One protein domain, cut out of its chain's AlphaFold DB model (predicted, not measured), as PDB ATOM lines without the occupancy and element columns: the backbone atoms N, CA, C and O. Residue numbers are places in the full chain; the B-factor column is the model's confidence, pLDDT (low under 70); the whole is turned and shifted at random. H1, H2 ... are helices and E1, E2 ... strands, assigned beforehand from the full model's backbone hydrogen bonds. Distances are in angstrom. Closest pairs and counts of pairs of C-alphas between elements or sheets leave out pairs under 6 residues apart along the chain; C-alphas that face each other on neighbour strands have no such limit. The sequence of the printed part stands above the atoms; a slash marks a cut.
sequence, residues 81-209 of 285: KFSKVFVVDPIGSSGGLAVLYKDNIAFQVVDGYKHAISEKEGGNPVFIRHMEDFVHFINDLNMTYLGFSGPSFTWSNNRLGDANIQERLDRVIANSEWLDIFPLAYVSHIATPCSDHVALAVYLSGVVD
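Overview. This is residues 81 to 209 of the 285 residues of an uncharacterized protein of Coptis chinensis (UniProt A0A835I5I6). Little regular structure: loops make most of a rounded body, with hairpin E3-E4 nearest its middle, hairpin E1-E2 on one side, and helices H1 and H2 farther out. The 129 printed residues include two named helices and four named strands, in the order E1, E2, H1, H2, E3, E4; 40 residues are in them, class mixed, both sheets antiparallel. It is compact, radius of gyration of the C-alphas 15.8 A, spanning 44 by 35 by 29 A.

Arrangement. E3, residues 186 to 191, and E4, residues 198 to 203, form an antiparallel hairpin at 153 degrees; N 188 and O 201 are within hydrogen-bond range, 2.8 A. E1, residues 84 to 88, and E2, residues 97 to 101, form another at 169 degrees, with N 86 and O 99 at 2.8 A; the hairpins are apart. H1, residues 129 to 140, and H2, residues 176 to 181, are apart. Each O i to N i+4 pair is within range in H2, 7 of 8 in H1.

Along the chain. H1 measures 16.6 A, E3 16.3 A. E1 begins at C-alpha 84 (-15.618, 118.885, 50.134); E4 ends at C-alpha 203 (-7.877, 116.289, 63.751).

Size, cuts and confidence. The printed part has no cut. Links E2 to H1 and H1 to H2 are long. Low confidence includes residues 103 to 118.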
ATOM      1  N   LYS A  81     -20.309 121.082  58.225       70.06
ATOM      2  CA  LYS A  81     -19.391 122.195  57.917       70.06
ATOM      3  C   LYS A  81     -18.129 121.724  57.158       70.06
ATOM      4  O   LYS A  81     -17.034 122.162  57.492       70.06
ATOM      5  N   PHE A  82     -18.262 120.792  56.219       72.75
ATOM      6  CA  PHE A  82     -17.206 120.311  55.331       72.75
ATOM      7  C   PHE A  82     -17.429 120.928  53.953       72.75
ATOM      8  O   PHE A  82     -18.557 120.944  53.462       72.75
ATOM      9  N   SER A  83     -16.376 121.480  53.356       72.62
ATOM     10  CA  SER A  83     -16.456 122.130  52.044       72.62
ATOM     11  C   SER A  83     -16.376 121.123  50.897       72.62
ATOM     12  O   SER A  83     -16.827 121.427  49.795       72.62
ATOM     13  N   LYS A  84     -15.834 119.921  51.148       72.62
ATOM     14  CA  LYS A  84     -15.618 118.885  50.134       72.62
ATOM     15  C   LYS A  84     -15.991 117.493  50.647       72.62
ATOM     16  O   LYS A  84     -15.903 117.207  51.845       72.62
ATOM     17  N   VAL A  85     -16.434 116.642  49.722       76.88
ATOM     18  CA  VAL A  85     -16.884 115.267  49.973       76.88
ATOM     19  C   VAL A  85     -16.387 114.373  48.842       76.88
ATOM     20  O   VAL A  85     -16.504 114.739  47.675       76.88
ATOM     21  N   PHE A  86     -15.877 113.201  49.198       79.12
ATOM     22  CA  PHE A  86     -15.527 112.119  48.290       79.12
ATOM     23  C   PHE A  86     -16.300 110.869  48.683       79.12
ATOM     24  O   PHE A  86     -16.357 110.534  49.866       79.12
ATOM     25  N   VAL A  87     -16.914 110.210  47.706       78.06
ATOM     26  CA  VAL A  87     -17.729 109.016  47.935       78.06
ATOM     27  C   VAL A  87     -17.266 107.922  46.989       78.06
ATOM     28  O   VAL A  87     -17.123 108.159  45.793       78.06
ATOM     29  N   VAL A  88     -17.044 106.735  47.541       77.75
ATOM     30  CA  VAL A  88     -16.906 105.484  46.801       77.75
ATOM     31  C   VAL A  88     -18.181 104.694  47.043       77.75
ATOM     32  O   VAL A  88     -18.502 104.366  48.190       77.75
ATOM     33  N   ASP A  89     -18.916 104.423  45.971       74.56
ATOM     34  CA  ASP A  89     -20.152 103.656  46.052       74.56
ATOM     35  C   ASP A  89     -19.878 102.199  46.468       74.56
ATOM     36  O   ASP A  89     -18.820 101.644  46.155       74.56
ATOM     37  N   PRO A  90     -20.818 101.559  47.186       72.38
ATOM     38  CA  PRO A  90     -20.702 100.149  47.536       72.38
ATOM     39  C   PRO A  90     -20.668  99.262  46.280       72.38
ATOM     40  O   PRO A  90     -21.422  99.486  45.332       72.38
ATOM     41  N   ILE A  91     -19.848  98.206  46.296       65.94
ATOM     42  CA  ILE A  91     -19.786  97.193  45.234       65.94
ATOM     43  C   ILE A  91     -20.217  95.841  45.814       65.94
ATOM     44  O   ILE A  91     -19.551  95.253  46.668       65.94
ATOM     45  N   GLY A  92     -21.339  95.309  45.324       76.00
ATOM     46  CA  GLY A  92     -21.900  94.049  45.818       76.00
ATOM     47  C   GLY A  92     -22.344  94.159  47.278       76.00
ATOM     48  O   GLY A  92     -23.201  94.974  47.603       76.00
ATOM     49  N   SER A  93     -21.779  93.324  48.155       55.34
ATOM     50  CA  SER A  93     -22.059  93.336  49.599       55.34
ATOM     51  C   SER A  93     -21.099  94.211  50.411       55.34
ATOM     52  O   SER A  93     -21.149  94.172  51.639       55.34
ATOM     53  N   SER A  94     -20.185  94.947  49.768       63.34
ATOM     54  CA  SER A  94     -19.283  95.855  50.479       63.34
ATOM     55  C   SER A  94     -20.019  97.123  50.919       63.34
ATOM     56  O   SER A  94     -20.927  97.593  50.236       63.34
ATOM     57  N   GLY A  95     -19.598  97.717  52.038       64.31
ATOM     58  CA  GLY A  95     -19.989  99.086  52.376       64.31
ATOM     59  C   GLY A  95     -19.424 100.095  51.368       64.31
ATOM     60  O   GLY A  95     -18.443  99.810  50.678       64.31
ATOM     61  N   GLY A  96     -20.058 101.264  51.269       71.75
ATOM     62  CA  GLY A  96     -19.495 102.427  50.577       71.75
ATOM     63  C   GLY A  96     -18.596 103.236  51.516       71.75
ATOM     64  O   GLY A  96     -18.749 103.165  52.735       71.75
ATOM     65  N   LEU A  97     -17.682 104.031  50.963       76.62
ATOM     66  CA  LEU A  97     -16.802 104.920  51.728       76.62
ATOM     67  C   LEU A  97     -17.195 106.373  51.471       76.62
ATOM     68  O   LEU A  97     -17.309 106.785  50.323       76.62
ATOM     69  N   ALA A  98     -17.347 107.170  52.525       80.44
ATOM     70  CA  ALA A  98     -17.529 108.613  52.404       80.44
ATOM     71  C   ALA A  98     -16.466 109.352  53.223       80.44
ATOM     72  O   ALA A  98     -16.392 109.199  54.441       80.44
ATOM     73  N   VAL A  99     -15.672 110.188  52.557       78.94
ATOM     74  CA  VAL A  99     -14.648 111.044  53.167       78.94
ATOM     75  C   VAL A  99     -15.098 112.497  53.057       78.94
ATOM     76  O   VAL A  99     -15.420 112.978  51.973       78.94
ATOM     77  N   LEU A 100     -15.134 113.214  54.181       82.12
ATOM     78  CA  LEU A 100     -15.545 114.617  54.242       82.12
ATOM     79  C   LEU A 100     -14.420 115.455  54.844       82.12
ATOM     80  O   LEU A 100     -13.879 115.096  55.887       82.12
ATOM     81  N   TYR A 101     -14.086 116.584  54.220       77.06
ATOM     82  CA  TYR A 101     -12.962 117.413  54.657       77.06
ATOM     83  C   TYR A 101     -13.177 118.908  54.354       77.06
ATOM     84  O   TYR A 101     -14.124 119.305  53.669       77.06
ATOM     85  N   LYS A 102     -12.351 119.760  54.974       71.19
ATOM     86  CA  LYS A 102     -12.382 121.227  54.833       71.19
ATOM     87  C   LYS A 102     -11.247 121.700  53.918       71.19
ATOM     88  O   LYS A 102     -10.280 120.969  53.721       71.19
ATOM     89  N   ASP A 103     -11.381 122.905  53.365       64.38
ATOM     90  CA  ASP A 103     -10.409 123.488  52.435       64.38
ATOM     91  C   ASP A 103      -8.992 123.526  53.033       64.38
ATOM     92  O   ASP A 103      -8.842 123.694  54.245       64.38
ATOM     93  N   ASN A 104      -7.989 123.375  52.154       60.59
ATOM     94  CA  ASN A 104      -6.530 123.306  52.395       60.59
ATOM     95  C   ASN A 104      -5.891 121.907  52.455       60.59
ATOM     96  O   ASN A 104      -4.748 121.786  52.884       60.59
ATOM     97  N   ILE A 105      -6.581 120.852  52.009       59.25
ATOM     98  CA  ILE A 105      -6.004 119.499  51.955       59.25
ATOM     99  C   ILE A 105      -6.372 118.845  50.626       59.25
ATOM    100  O   ILE A 105      -7.549 118.785  50.263       59.25
ATOM    101  N   ALA A 106      -5.366 118.380  49.888       56.53
ATOM    102  CA  ALA A 106      -5.549 117.467  48.767       56.53
ATOM    103  C   ALA A 106      -5.445 116.033  49.299       56.53
ATOM    104  O   ALA A 106      -4.582 115.742  50.122       56.53
ATOM    105  N   PHE A 107      -6.338 115.152  48.858       57.03
ATOM    106  CA  PHE A 107      -6.290 113.732  49.185       57.03
ATOM    107  C   PHE A 107      -6.316 112.947  47.872       57.03
ATOM    108  O   PHE A 107      -7.005 113.333  46.925       57.03
ATOM    109  N   GLN A 108      -5.560 111.858  47.822       57.00
ATOM    110  CA  GLN A 108      -5.567 110.898  46.728       57.00
ATOM    111  C   GLN A 108      -5.734 109.513  47.341       57.00
ATOM    112  O   GLN A 108      -5.072 109.182  48.323       57.00
ATOM    113  N   VAL A 109      -6.630 108.709  46.774       57.16
ATOM    114  CA  VAL A 109      -6.671 107.278  47.077       57.16
ATOM    115  C   VAL A 109      -5.570 106.635  46.247       57.16
ATOM    116  O   VAL A 109      -5.636 106.663  45.021       57.16
ATOM    117  N   VAL A 110      -4.531 106.143  46.916       57.12
ATOM    118  CA  VAL A 110      -3.348 105.572  46.256       57.12
ATOM    119  C   VAL A 110      -3.540 104.081  45.983       57.12
ATOM    120  O   VAL A 110      -3.099 103.602  44.947       57.12
ATOM    121  N   ASP A 111      -4.236 103.363  46.871       50.38
ATOM    122  CA  ASP A 111      -4.494 101.930  46.718       50.38
ATOM    123  C   ASP A 111      -5.672 101.464  47.604       50.38
ATOM    124  O   ASP A 111      -6.110 102.189  48.504       50.38
ATOM    125  N   GLY A 112      -6.182 100.253  47.362       52.19
ATOM    126  CA  GLY A 112      -7.248  99.618  48.134       52.19
ATOM    127  C   GLY A 112      -6.994  98.127  48.360       52.19
ATOM    128  O   GLY A 112      -7.090  97.324  47.437       52.19
ATOM    129  N   TYR A 113      -6.757  97.736  49.615       52.91
ATOM    130  CA  TYR A 113      -6.561  96.336  50.009       52.91
ATOM    131  C   TYR A 113      -7.824  95.733  50.636       52.91
ATOM    132  O   TYR A 113      -8.493  96.357  51.456       52.91
ATOM    133  N   LYS A 114      -8.139  94.482  50.273       49.56
ATOM    134  CA  LYS A 114      -9.316  93.735  50.770       49.56
ATOM    135  C   LYS A 114      -9.055  92.903  52.035       49.56
ATOM    136  O   LYS A 114      -9.960  92.213  52.499       49.56
ATOM    137  N   HIS A 115      -7.840  92.922  52.579       48.91
ATOM    138  CA  HIS A 115      -7.437  92.034  53.672       48.91
ATOM    139  C   HIS A 115      -7.485  92.752  55.030       48.91
ATOM    140  O   HIS A 115      -6.892  93.813  55.204       48.91
ATOM    141  N   ALA A 116      -8.237  92.180  55.979       48.31
ATOM    142  CA  ALA A 116      -8.490  92.744  57.307       48.31
ATOM    143  C   ALA A 116      -7.484  92.243  58.361       48.31
ATOM    144  O   ALA A 116      -7.038  91.096  58.324       48.31
ATOM    145  N   ILE A 117      -7.164  93.100  59.333       57.31
ATOM    146  CA  ILE A 117      -6.179  92.846  60.396       57.31
ATOM    147  C   ILE A 117      -6.862  92.369  61.678       57.31
ATOM    148  O   ILE A 117      -7.973  92.794  61.998       57.31
ATOM    149  N   SER A 118      -6.130  91.554  62.445       59.47
ATOM    150  CA  SER A 118      -6.360  91.205  63.852       59.47
ATOM    151  C   SER A 118      -6.734  92.416  64.698       59.47
ATOM    152  O   SER A 118      -5.845  93.089  65.204       59.47
ATOM    153  N   GLU A 119      -8.033  92.651  64.858       73.31
ATOM    154  CA  GLU A 119      -8.705  92.990  66.116       73.31
ATOM    155  C   GLU A 119     -10.174  92.622  65.955       73.31
ATOM    156  O   GLU A 119     -10.988  93.427  65.497       73.31
ATOM    157  N   LYS A 120     -10.471  91.362  66.264       82.12
ATOM    158  CA  LYS A 120     -11.796  90.766  66.154       82.12
ATOM    159  C   LYS A 120     -12.169  90.151  67.493       82.12
ATOM    160  O   LYS A 120     -11.402  89.360  68.036       82.12
ATOM    161  N   GLU A 121     -13.352  90.484  67.981       83.50
ATOM    162  CA  GLU A 121     -13.997  89.799  69.097       83.50
ATOM    163  C   GLU A 121     -15.211  89.027  68.576       83.50
ATOM    164  O   GLU A 121     -15.998  89.557  67.789       83.50
ATOM    165  N   GLY A 122     -15.346  87.770  69.008       85.06
ATOM    166  CA  GLY A 122     -16.412  86.862  68.581       85.06
ATOM    167  C   GLY A 122     -16.237  86.285  67.168       85.06
ATOM    168  O   GLY A 122     -15.419  86.732  66.364       85.06
ATOM    169  N   GLY A 123     -17.047  85.279  66.838       84.00
ATOM    170  CA  GLY A 123     -17.021  84.613  65.533       84.00
ATOM    171  C   GLY A 123     -15.780  83.745  65.290       84.00
ATOM    172  O   GLY A 123     -15.104  83.318  66.223       84.00
ATOM    173  N   ASN A 124     -15.504  83.452  64.016       79.00
ATOM    174  CA  ASN A 124     -14.383  82.590  63.635       79.00
ATOM    175  C   ASN A 124     -13.028  83.298  63.814       79.00
ATOM    176  O   ASN A 124     -12.948  84.508  63.576       79.00
ATOM    177  N   PRO A 125     -11.956  82.554  64.148       72.31
ATOM    178  CA  PRO A 125     -10.600  83.089  64.178       72.31
ATOM    179  C   PRO A 125     -10.208  83.725  62.840       72.31
ATOM    180  O   PRO A 125     -10.567  83.227  61.772       72.31
ATOM    181  N   VAL A 126      -9.451  84.821  62.902       69.62
ATOM    182  CA  VAL A 126      -8.916  85.488  61.707       69.62
ATOM    183  C   VAL A 126      -7.740  84.676  61.154       69.62
ATOM    184  O   VAL A 126      -6.885  84.220  61.913       69.62
ATOM    185  N   PHE A 127      -7.668  84.511  59.830       65.38
ATOM    186  CA  PHE A 127      -6.532  83.854  59.178       65.38
ATOM    187  C   PHE A 127      -5.268  84.724  59.261       65.38
ATOM    188  O   PHE A 127      -5.245  85.846  58.758       65.38
ATOM    189  N   ILE A 128      -4.202  84.175  59.850       62.69
ATOM    190  CA  ILE A 128      -2.929  84.866  60.134       62.69
ATOM    191  C   ILE A 128      -2.273  85.429  58.863       62.69
ATOM    192  O   ILE A 128      -1.776  86.549  58.874       62.69
ATOM    193  N   ARG A 129      -2.350  84.704  57.741       61.91
ATOM    194  CA  ARG A 129      -1.709  85.093  56.473       61.91
ATOM    195  C   ARG A 129      -2.186  86.446  55.928       61.91
ATOM    196  O   ARG A 129      -1.395  87.214  55.408       61.91
ATOM    197  N   HIS A 130      -3.465  86.777  56.107       64.19
ATOM    198  CA  HIS A 130      -4.002  88.077  55.687       64.19
ATOM    199  C   HIS A 130      -3.468  89.247  56.524       64.19
ATOM    200  O   HIS A 130      -3.512  90.392  56.081       64.19
ATOM    201  N   MET A 131      -2.968  88.966  57.731       68.31
ATOM    202  CA  MET A 131      -2.327  89.971  58.574       68.31
ATOM    203  C   MET A 131      -0.910  90.264  58.096       68.31
ATOM    204  O   MET A 131      -0.500  91.418  58.121       68.31
ATOM    205  N   GLU A 132      -0.183  89.236  57.654       72.50
ATOM    206  CA  GLU A 132       1.182  89.374  57.142       72.50
ATOM    207  C   GLU A 132       1.200  90.288  55.917       72.50
ATOM    208  O   GLU A 132       1.943  91.264  55.914       72.50
ATOM    209  N   ASP A 133       0.311  90.060  54.945       74.25
ATOM    210  CA  ASP A 133       0.224  90.877  53.728       74.25
ATOM    211  C   ASP A 133      -0.022  92.364  54.043       74.25
ATOM    212  O   ASP A 133       0.620  93.247  53.476       74.25
ATOM    213  N   PHE A 134      -0.921  92.660  54.987       74.12
ATOM    214  CA  PHE A 134      -1.195  94.043  55.376       74.12
ATOM    215  C   PHE A 134      -0.023  94.668  56.144       74.12
ATOM    216  O   PHE A 134       0.305  95.835  55.943       74.12
ATOM    217  N   VAL A 135       0.616  93.914  57.040       76.81
ATOM    218  CA  VAL A 135       1.799  94.392  57.767       76.81
ATOM    219  C   VAL A 135       2.942  94.678  56.795       76.81
ATOM    220  O   VAL A 135       3.580  95.721  56.917       76.81
ATOM    221  N   HIS A 136       3.157  93.810  55.804       80.31
ATOM    222  CA  HIS A 136       4.107  94.049  54.722       80.31
ATOM    223  C   HIS A 136       3.767  95.325  53.956       80.31
ATOM    224  O   HIS A 136       4.620  96.195  53.869       80.31
ATOM    225  N   PHE A 137       2.513  95.514  53.540       80.81
ATOM    226  CA  PHE A 137       2.071  96.748  52.882       80.81
ATOM    227  C   PHE A 137       2.383  98.018  53.699       80.81
ATOM    228  O   PHE A 137       2.896  98.997  53.159       80.81
ATOM    229  N   ILE A 138       2.106  98.010  55.008       80.50
ATOM    230  CA  ILE A 138       2.416  99.147  55.889       80.50
ATOM    231  C   ILE A 138       3.920  99.409  55.954       80.50
ATOM    232  O   ILE A 138       4.339 100.564  55.875       80.50
ATOM    233  N   ASN A 139       4.719  98.350  56.084       79.62
ATOM    234  CA  ASN A 139       6.170  98.453  56.177       79.62
ATOM    235  C   ASN A 139       6.794  98.914  54.853       79.62
ATOM    236  O   ASN A 139       7.622  99.821  54.858       79.62
ATOM    237  N   ASP A 140       6.361  98.350  53.726       83.12
ATOM    238  CA  ASP A 140       6.877  98.649  52.388       83.12
ATOM    239  C   ASP A 140       6.630 100.115  52.006       83.12
ATOM    240  O   ASP A 140       7.466 100.749  51.361       83.12
ATOM    241  N   LEU A 141       5.506 100.683  52.454       79.19
ATOM    242  CA  LEU A 141       5.166 102.090  52.241       79.19
ATOM    243  C   LEU A 141       5.652 103.027  53.359       79.19
ATOM    244  O   LEU A 141       5.336 104.217  53.321       79.19
ATOM    245  N   ASN A 142       6.401 102.523  54.348       79.25
ATOM    246  CA  ASN A 142       6.840 103.271  55.535       79.25
ATOM    247  C   ASN A 142       5.695 104.051  56.213       79.25
ATOM    248  O   ASN A 142       5.841 105.201  56.637       79.25
ATOM    249  N   MET A 143       4.525 103.423  56.290       82.31
ATOM    250  CA  MET A 143       3.333 104.007  56.890       82.31
ATOM    251  C   MET A 143       3.327 103.755  58.397       82.31
ATOM    252  O   MET A 143       3.717 102.700  58.887       82.31
ATOM    253  N   THR A 144       2.835 104.725  59.155       77.25
ATOM    254  CA  THR A 144       2.722 104.656  60.611       77.25
ATOM    255  C   THR A 144       1.270 104.820  61.031       77.25
ATOM    256  O   THR A 144       0.540 105.666  60.515       77.25
ATOM    257  N   TYR A 145       0.834 104.025  62.005       81.12
ATOM    258  CA  TYR A 145      -0.473 104.208  62.629       81.12
ATOM    259  C   TYR A 145      -0.492 105.446  63.522       81.12
ATOM    260  O   TYR A 145       0.320 105.566  64.434       81.12
ATOM    261  N   LEU A 146      -1.500 106.304  63.348       78.69
ATOM    262  CA  LEU A 146      -1.673 107.510  64.171       78.69
ATOM    263  C   LEU A 146      -2.201 107.240  65.591       78.69
ATOM    264  O   LEU A 146      -2.337 108.160  66.396       78.69
ATOM    265  N   GLY A 147      -2.545 105.990  65.908       79.81
ATOM    266  CA  GLY A 147      -3.297 105.665  67.119       79.81
ATOM    267  C   GLY A 147      -4.713 106.252  67.091       79.81
ATOM    268  O   GLY A 147      -5.167 106.782  66.077       79.81
ATOM    269  N   PHE A 148      -5.457 106.105  68.189       83.94
ATOM    270  CA  PHE A 148      -6.826 106.616  68.285       83.94
ATOM    271  C   PHE A 148      -7.285 106.781  69.738       83.94
ATOM    272  O   PHE A 148      -6.723 106.205  70.669       83.94
ATOM    273  N   SER A 149      -8.361 107.546  69.918       80.75
ATOM    274  CA  SER A 149      -9.133 107.653  71.160       80.75
ATOM    275  C   SER A 149     -10.591 107.253  70.917       80.75
ATOM    276  O   SER A 149     -11.139 107.553  69.861       80.75
ATOM    277  N   GLY A 150     -11.249 106.613  71.887       82.94
ATOM    278  CA  GLY A 150     -12.644 106.164  71.759       82.94
ATOM    279  C   GLY A 150     -12.780 104.634  71.714       82.94
ATOM    280  O   GLY A 150     -11.915 103.947  72.251       82.94
ATOM    281  N   PRO A 151     -13.885 104.089  71.164       83.38
ATOM    282  CA  PRO A 151     -14.098 102.640  71.065       83.38
ATOM    283  C   PRO A 151     -12.993 101.927  70.277       83.38
ATOM    284  O   PRO A 151     -12.591 102.424  69.231       83.38
ATOM    285  N   SER A 152     -12.547 100.755  70.738       83.62
ATOM    286  CA  SER A 152     -11.508  99.968  70.051       83.62
ATOM    287  C   SER A 152     -11.962  99.409  68.706       83.62
ATOM    288  O   SER A 152     -11.190  99.402  67.759       83.62
ATOM    289  N   PHE A 153     -13.225  98.999  68.597       87.94
ATOM    290  CA  PHE A 153     -13.791  98.450  67.367       87.94
ATOM    291  C   PHE A 153     -14.503  99.525  66.558       87.94
ATOM    292  O   PHE A 153     -15.126 100.430  67.126       87.94
ATOM    293  N   THR A 154     -14.418  99.414  65.232       88.94
ATOM    294  CA  THR A 154     -15.037 100.366  64.300       88.94
ATOM    295  C   THR A 154     -16.227  99.784  63.564       88.94
ATOM    296  O   THR A 154     -16.960 100.536  62.934       88.94
ATOM    297  N   TRP A 155     -16.464  98.483  63.705       91.25
ATOM    298  CA  TRP A 155     -17.622  97.792  63.171       91.25
ATOM    299  C   TRP A 155     -18.180  96.782  64.180       91.25
ATOM    300  O   TRP A 155     -17.428  96.165  64.941       91.25
ATOM    301  N   SER A 156     -19.500  96.589  64.176       88.94
ATOM    302  CA  SER A 156     -20.164  95.497  64.887       88.94
ATOM    303  C   SER A 156     -21.330  94.937  64.091       88.94
ATOM    304  O   SER A 156     -22.158  95.682  63.584       88.94
ATOM    305  N   ASN A 157     -21.515  93.619  64.120       91.19
ATOM    306  CA  ASN A 157     -22.723  93.004  63.570       91.19
ATOM    307  C   ASN A 157     -24.010  93.311  64.376       91.19
ATOM    308  O   ASN A 157     -25.075  92.799  64.025       91.19
ATOM    309  N   ASN A 158     -23.917  94.081  65.471       86.88
ATOM    310  CA  ASN A 158     -25.017  94.499  66.348       86.88
ATOM    311  C   ASN A 158     -25.854  93.352  66.949       86.88
ATOM    312  O   ASN A 158     -26.980  93.569  67.399       86.88
ATOM    313  N   ARG A 159     -25.318  92.127  66.988       87.88
ATOM    314  CA  ARG A 159     -25.965  90.996  67.667       87.88
ATOM    315  C   ARG A 159     -25.690  91.039  69.169       87.88
ATOM    316  O   ARG A 159     -24.842  91.797  69.629       87.88
ATOM    317  N   LEU A 160     -26.429  90.253  69.943       86.50
ATOM    318  CA  LEU A 160     -26.300  90.192  71.401       86.50
ATOM    319  C   LEU A 160     -25.501  88.959  71.837       86.50
ATOM    320  O   LEU A 160     -25.523  87.936  71.152       86.50
ATOM    321  N   GLY A 161     -24.855  89.057  73.002       86.69
ATOM    322  CA  GLY A 161     -24.122  87.953  73.633       86.69
ATOM    323  C   GLY A 161     -23.007  87.401  72.747       86.69
ATOM    324  O   GLY A 161     -22.389  88.148  71.994       86.69
ATOM    325  N   ASP A 162     -22.810  86.085  72.785       87.12
ATOM    326  CA  ASP A 162     -21.745  85.385  72.046       87.12
ATOM    327  C   ASP A 162     -21.885  85.475  70.518       87.12
ATOM    328  O   ASP A 162     -20.941  85.223  69.772       87.12
ATOM    329  N   ALA A 163     -23.072  85.849  70.027       87.81
ATOM    330  CA  ALA A 163     -23.292  86.107  68.609       87.81
ATOM    331  C   ALA A 163     -22.804  87.501  68.178       87.81
ATOM    332  O   ALA A 163     -22.769  87.781  66.971       87.81
ATOM    333  N   ASN A 164     -22.477  88.383  69.131       90.25
ATOM    334  CA  ASN A 164     -21.893  89.684  68.849       90.25
ATOM    335  C   ASN A 164     -20.486  89.502  68.286       90.25
ATOM    336  O   ASN A 164     -19.643  88.824  68.864       90.25
ATOM    337  N   ILE A 165     -20.261  90.122  67.135       89.12
ATOM    338  CA  ILE A 165     -18.957  90.179  66.497       89.12
ATOM    339  C   ILE A 165     -18.596  91.648  66.358       89.12
ATOM    340  O   ILE A 165     -19.419  92.446  65.892       89.12
ATOM    341  N   GLN A 166     -17.377  91.993  66.752       89.94
ATOM    342  CA  GLN A 166     -16.818  93.332  66.622       89.94
ATOM    343  C   GLN A 166     -15.460  93.262  65.936       89.94
ATOM    344  O   GLN A 166     -14.679  92.354  66.207       89.94
ATOM    345  N   GLU A 167     -15.190  94.211  65.042       88.06
ATOM    346  CA  GLU A 167     -13.941  94.283  64.283       88.06
ATOM    347  C   GLU A 167     -13.436  95.729  64.199       88.06
ATOM    348  O   GLU A 167     -14.225  96.678  64.129       88.06
ATOM    349  N   ARG A 168     -12.112  95.927  64.201       87.00
ATOM    350  CA  ARG A 168     -11.502  97.213  63.814       87.00
ATOM    351  C   ARG A 168     -11.096  97.173  62.342       87.00
ATOM    352  O   ARG A 168      -9.966  96.800  62.009       87.00
ATOM    353  N   LEU A 169     -12.039  97.587  61.501       85.25
ATOM    354  CA  LEU A 169     -11.917  97.637  60.043       85.25
ATOM    355  C   LEU A 169     -11.349  98.967  59.539       85.25
ATOM    356  O   LEU A 169     -10.597  98.994  58.572       85.25
ATOM    357  N   ASP A 170     -11.667 100.061  60.223       87.19
ATOM    358  CA  ASP A 170     -11.343 101.416  59.792       87.19
ATOM    359  C   ASP A 170     -10.114 101.912  60.558       87.19
ATOM    360  O   ASP A 170     -10.049 101.830  61.790       87.19
ATOM    361  N   ARG A 171      -9.096 102.395  59.838       85.00
ATOM    362  CA  ARG A 171      -7.806 102.807  60.415       85.00
ATOM    363  C   ARG A 171      -7.270 104.035  59.693       85.00
ATOM    364  O   ARG A 171      -7.500 104.205  58.501       85.00
ATOM    365  N   VAL A 172      -6.523 104.866  60.419       85.00
ATOM    366  CA  VAL A 172      -5.774 105.983  59.833       85.00
ATOM    367  C   VAL A 172      -4.290 105.695  59.967       85.00
ATOM    368  O   VAL A 172      -3.784 105.454  61.068       85.00
ATOM    369  N   ILE A 173      -3.622 105.718  58.825       86.75
ATOM    370  CA  ILE A 173      -2.180 105.566  58.681       86.75
ATOM    371  C   ILE A 173      -1.636 106.802  57.970       86.75
ATOM    372  O   ILE A 173      -2.349 107.428  57.185       86.75
ATOM    373  N   ALA A 174      -0.397 107.165  58.270       83.88
ATOM    374  CA  ALA A 174       0.279 108.320  57.699       83.88
ATOM    375  C   ALA A 174       1.754 107.996  57.460       83.88
ATOM    376  O   ALA A 174       2.369 107.298  58.266       83.88
ATOM    377  N   ASN A 175       2.321 108.507  56.371       84.56
ATOM    378  CA  ASN A 175       3.764 108.463  56.145       84.56
ATOM    379  C   ASN A 175       4.469 109.577  56.944       84.56
ATOM    380  O   ASN A 175       3.825 110.448  57.537       84.56
ATOM    381  N   SER A 176       5.802 109.555  56.948       79.44
ATOM    382  CA  SER A 176       6.624 110.548  57.650       79.44
ATOM    383  C   SER A 176       6.375 111.976  57.164       79.44
ATOM    384  O   SER A 176       6.184 112.866  57.983       79.44
ATOM    385  N   GLU A 177       6.278 112.190  55.851       81.50
ATOM    386  CA  GLU A 177       6.051 113.524  55.273       81.50
ATOM    387  C   GLU A 177       4.744 114.153  55.774       81.50
ATOM    388  O   GLU A 177       4.685 115.339  56.092       81.50
ATOM    389  N   TRP A 178       3.679 113.356  55.895       84.69
ATOM    390  CA  TRP A 178       2.408 113.830  56.430       84.69
ATOM    391  C   TRP A 178       2.495 114.132  57.931       84.69
ATOM    392  O   TRP A 178       1.920 115.120  58.393       84.69
ATOM    393  N   LEU A 179       3.225 113.310  58.691       80.19
ATOM    394  CA  LEU A 179       3.474 113.532  60.120       80.19
ATOM    395  C   LEU A 179       4.293 114.802  60.374       80.19
ATOM    396  O   LEU A 179       4.027 115.498  61.352       80.19
ATOM    397  N   ASP A 180       5.221 115.138  59.478       77.56
ATOM    398  CA  ASP A 180       5.999 116.376  59.546       77.56
ATOM    399  C   ASP A 180       5.107 117.612  59.338       77.56
ATOM    400  O   ASP A 180       5.287 118.637  60.001       77.56
ATOM    401  N   ILE A 181       4.100 117.511  58.461       81.38
ATOM    402  CA  ILE A 181       3.119 118.582  58.223       81.38
ATOM    403  C   ILE A 181       2.119 118.691  59.387       81.38
ATOM    404  O   ILE A 181       1.735 119.798  59.774       81.38
ATOM    405  N   PHE A 182       1.693 117.561  59.962       80.50
ATOM    406  CA  PHE A 182       0.673 117.505  61.013       80.50
ATOM    407  C   PHE A 182       1.160 116.772  62.276       80.50
ATOM    408  O   PHE A 182       0.574 115.762  62.680       80.50
ATOM    409  N   PRO A 183       2.168 117.309  62.987       78.62
ATOM    410  CA  PRO A 183       2.811 116.615  64.109       78.62
ATOM    411  C   PRO A 183       1.905 116.441  65.333       78.62
ATOM    412  O   PRO A 183       2.189 115.646  66.223       78.62
ATOM    413  N   LEU A 184       0.805 117.199  65.400       80.50
ATOM    414  CA  LEU A 184      -0.195 117.129  66.469       80.50
ATOM    415  C   LEU A 184      -1.482 116.424  66.024       80.50
ATOM    416  O   LEU A 184      -2.521 116.578  66.676       80.50
ATOM    417  N   ALA A 185      -1.447 115.716  64.895       83.25
ATOM    418  CA  ALA A 185      -2.614 115.016  64.410       83.25
ATOM    419  C   ALA A 185      -3.033 113.893  65.359       83.25
ATOM    420  O   ALA A 185      -2.205 113.175  65.914       83.25
ATOM    421  N   TYR A 186      -4.341 113.715  65.518       83.81
ATOM    422  CA  TYR A 186      -4.882 112.600  66.283       83.81
ATOM    423  C   TYR A 186      -6.223 112.136  65.723       83.81
ATOM    424  O   TYR A 186      -6.953 112.883  65.065       83.81
ATOM    425  N   VAL A 187      -6.561 110.883  66.025       86.56
ATOM    426  CA  VAL A 187      -7.799 110.242  65.577       86.56
ATOM    427  C   VAL A 187      -8.755 110.059  66.753       86.56
ATOM    428  O   VAL A 187      -8.372 109.619  67.843       86.56
ATOM    429  N   SER A 188     -10.030 110.368  66.533       87.44
ATOM    430  CA  SER A 188     -11.113 110.069  67.466       87.44
ATOM    431  C   SER A 188     -12.166 109.181  66.816       87.44
ATOM    432  O   SER A 188     -12.721 109.510  65.769       87.44
ATOM    433  N   HIS A 189     -12.457 108.059  67.460       88.25
ATOM    434  CA  HIS A 189     -13.530 107.144  67.112       88.25
ATOM    435  C   HIS A 189     -14.841 107.648  67.724       88.25
ATOM    436  O   HIS A 189     -15.044 107.638  68.943       88.25
ATOM    437  N   ILE A 190     -15.754 108.099  66.869       86.69
ATOM    438  CA  ILE A 190     -17.036 108.685  67.249       86.69
ATOM    439  C   ILE A 190     -18.136 107.653  67.016       86.69
ATOM    440  O   ILE A 190     -18.550 107.404  65.884       86.69
ATOM    441  N   ALA A 191     -18.629 107.064  68.109       83.81
ATOM    442  CA  ALA A 191     -19.739 106.118  68.056       83.81
ATOM    443  C   ALA A 191     -20.961 106.767  67.397       83.81
ATOM    444  O   ALA A 191     -21.425 107.830  67.830       83.81
ATOM    445  N   THR A 192     -21.491 106.117  66.365       77.62
ATOM    446  CA  THR A 192     -22.693 106.584  65.682       77.62
ATOM    447  C   THR A 192     -23.887 105.737  66.140       77.62
ATOM    448  O   THR A 192     -23.797 104.516  66.186       77.62
ATOM    449  N   PRO A 193     -25.008 106.349  66.561       69.00
ATOM    450  CA  PRO A 193     -26.109 105.608  67.184       69.00
ATOM    451  C   PRO A 193     -26.959 104.791  66.200       69.00
ATOM    452  O   PRO A 193     -27.806 104.024  66.644       69.00
ATOM    453  N   CYS A 194     -26.780 104.990  64.893       73.56
ATOM    454  CA  CYS A 194     -27.613 104.385  63.852       73.56
ATOM    455  C   CYS A 194     -26.797 103.661  62.771       73.56
ATOM    456  O   CYS A 194     -27.362 103.333  61.734       73.56
ATOM    457  N   SER A 195     -25.494 103.463  62.979       82.19
ATOM    458  CA  SER A 195     -24.653 102.671  62.082       82.19
ATOM    459  C   SER A 195     -24.054 101.510  62.860       82.19
ATOM    460  O   SER A 195     -23.779 101.623  64.055       82.19
ATOM    461  N   ASP A 196     -23.839 100.405  62.166       85.56
ATOM    462  CA  ASP A 196     -22.928  99.346  62.583       85.56
ATOM    463  C   ASP A 196     -21.460  99.793  62.555       85.56
ATOM    464  O   ASP A 196     -20.631  99.172  63.215       85.56
ATOM    465  N   HIS A 197     -21.160 100.906  61.874       88.50
ATOM    466  CA  HIS A 197     -19.842 101.537  61.858       88.50
ATOM    467  C   HIS A 197     -19.657 102.691  62.864       88.50
ATOM    468  O   HIS A 197     -20.563 103.462  63.207       88.50
ATOM    469  N   VAL A 198     -18.408 102.880  63.281       87.25
ATOM    470  CA  VAL A 198     -17.920 104.023  64.057       87.25
ATOM    471  C   VAL A 198     -17.225 104.999  63.114       87.25
ATOM    472  O   VAL A 198     -16.399 104.606  62.300       87.25
ATOM    473  N   ALA A 199     -17.534 106.290  63.229       89.62
ATOM    474  CA  ALA A 199     -16.896 107.303  62.395       89.62
ATOM    475  C   ALA A 199     -15.496 107.639  62.925       89.62
ATOM    476  O   ALA A 199     -15.328 107.862  64.126       89.62
ATOM    477  N   LEU A 200     -14.508 107.743  62.036       88.88
ATOM    478  CA  LEU A 200     -13.156 108.190  62.374       88.88
ATOM    479  C   LEU A 200     -13.031 109.684  62.075       88.88
ATOM    480  O   LEU A 200     -13.160 110.118  60.931       88.88
ATOM    481  N   ALA A 201     -12.790 110.484  63.110       88.50
ATOM    482  CA  ALA A 201     -12.505 111.905  62.981       88.50
ATOM    483  C   ALA A 201     -11.003 112.145  63.122       88.50
ATOM    484  O   ALA A 201     -10.435 111.892  64.184       88.50
ATOM    485  N   VAL A 202     -10.381 112.655  62.060       88.06
ATOM    486  CA  VAL A 202      -8.974 113.067  62.063       88.06
ATOM    487  C   VAL A 202      -8.898 114.560  62.339       88.06
ATOM    488  O   VAL A 202      -9.480 115.374  61.620       88.06
ATOM    489  N   TYR A 203      -8.179 114.913  63.392       83.56
ATOM    490  CA  TYR A 203      -7.877 116.289  63.751       83.56
ATOM    491  C   TYR A 203      -6.426 116.553  63.402       83.56
ATOM    492  O   TYR A 203      -5.565 115.751  63.739       83.56
ATOM    493  N   LEU A 204      -6.167 117.659  62.713       83.25
ATOM    494  CA  LEU A 204      -4.850 117.978  62.146       83.25
ATOM    495  C   LEU A 204      -4.085 119.017  62.960       83.25
ATOM    496  O   LEU A 204      -2.909 119.266  62.729       83.25
ATOM    497  N   SER A 205      -4.769 119.636  63.917       72.12
ATOM    498  CA  SER A 205      -4.184 120.532  64.896       72.12
ATOM    499  C   SER A 205      -4.572 120.053  66.289       72.12
ATOM    500  O   SER A 205      -5.700 119.613  66.521       72.12
ATOM    501  N   GLY A 206      -3.648 120.176  67.243       58.66
ATOM    502  CA  GLY A 206      -3.892 119.832  68.649       58.66
ATOM    503  C   GLY A 206      -4.929 120.727  69.343       58.66
ATOM    504  O   GLY A 206      -5.202 120.556  70.531       58.66
ATOM    505  N   VAL A 207      -5.524 121.692  68.631       53.47
ATOM    506  CA  VAL A 207      -6.566 122.566  69.169       53.47
ATOM    507  C   VAL A 207      -7.908 121.856  69.043       53.47
ATOM    508  O   VAL A 207      -8.587 121.906  68.018       53.47
ATOM    509  N   VAL A 208      -8.313 121.198  70.127       54.34
ATOM    510  CA  VAL A 208      -9.684 120.716  70.286       54.34
ATOM    511  C   VAL A 208     -10.592 121.932  70.469       54.34
ATOM    512  O   VAL A 208     -10.784 122.414  71.586       54.34
ATOM    513  N   ASP A 209     -11.150 122.452  69.375       48.25
ATOM    514  CA  ASP A 209     -12.218 123.447  69.460       48.25
ATOM    515  C   ASP A 209     -13.465 122.776  70.060       48.25
ATOM    516  O   ASP A 209     -14.268 122.133  69.382       48.25
TER     517      ASP A 209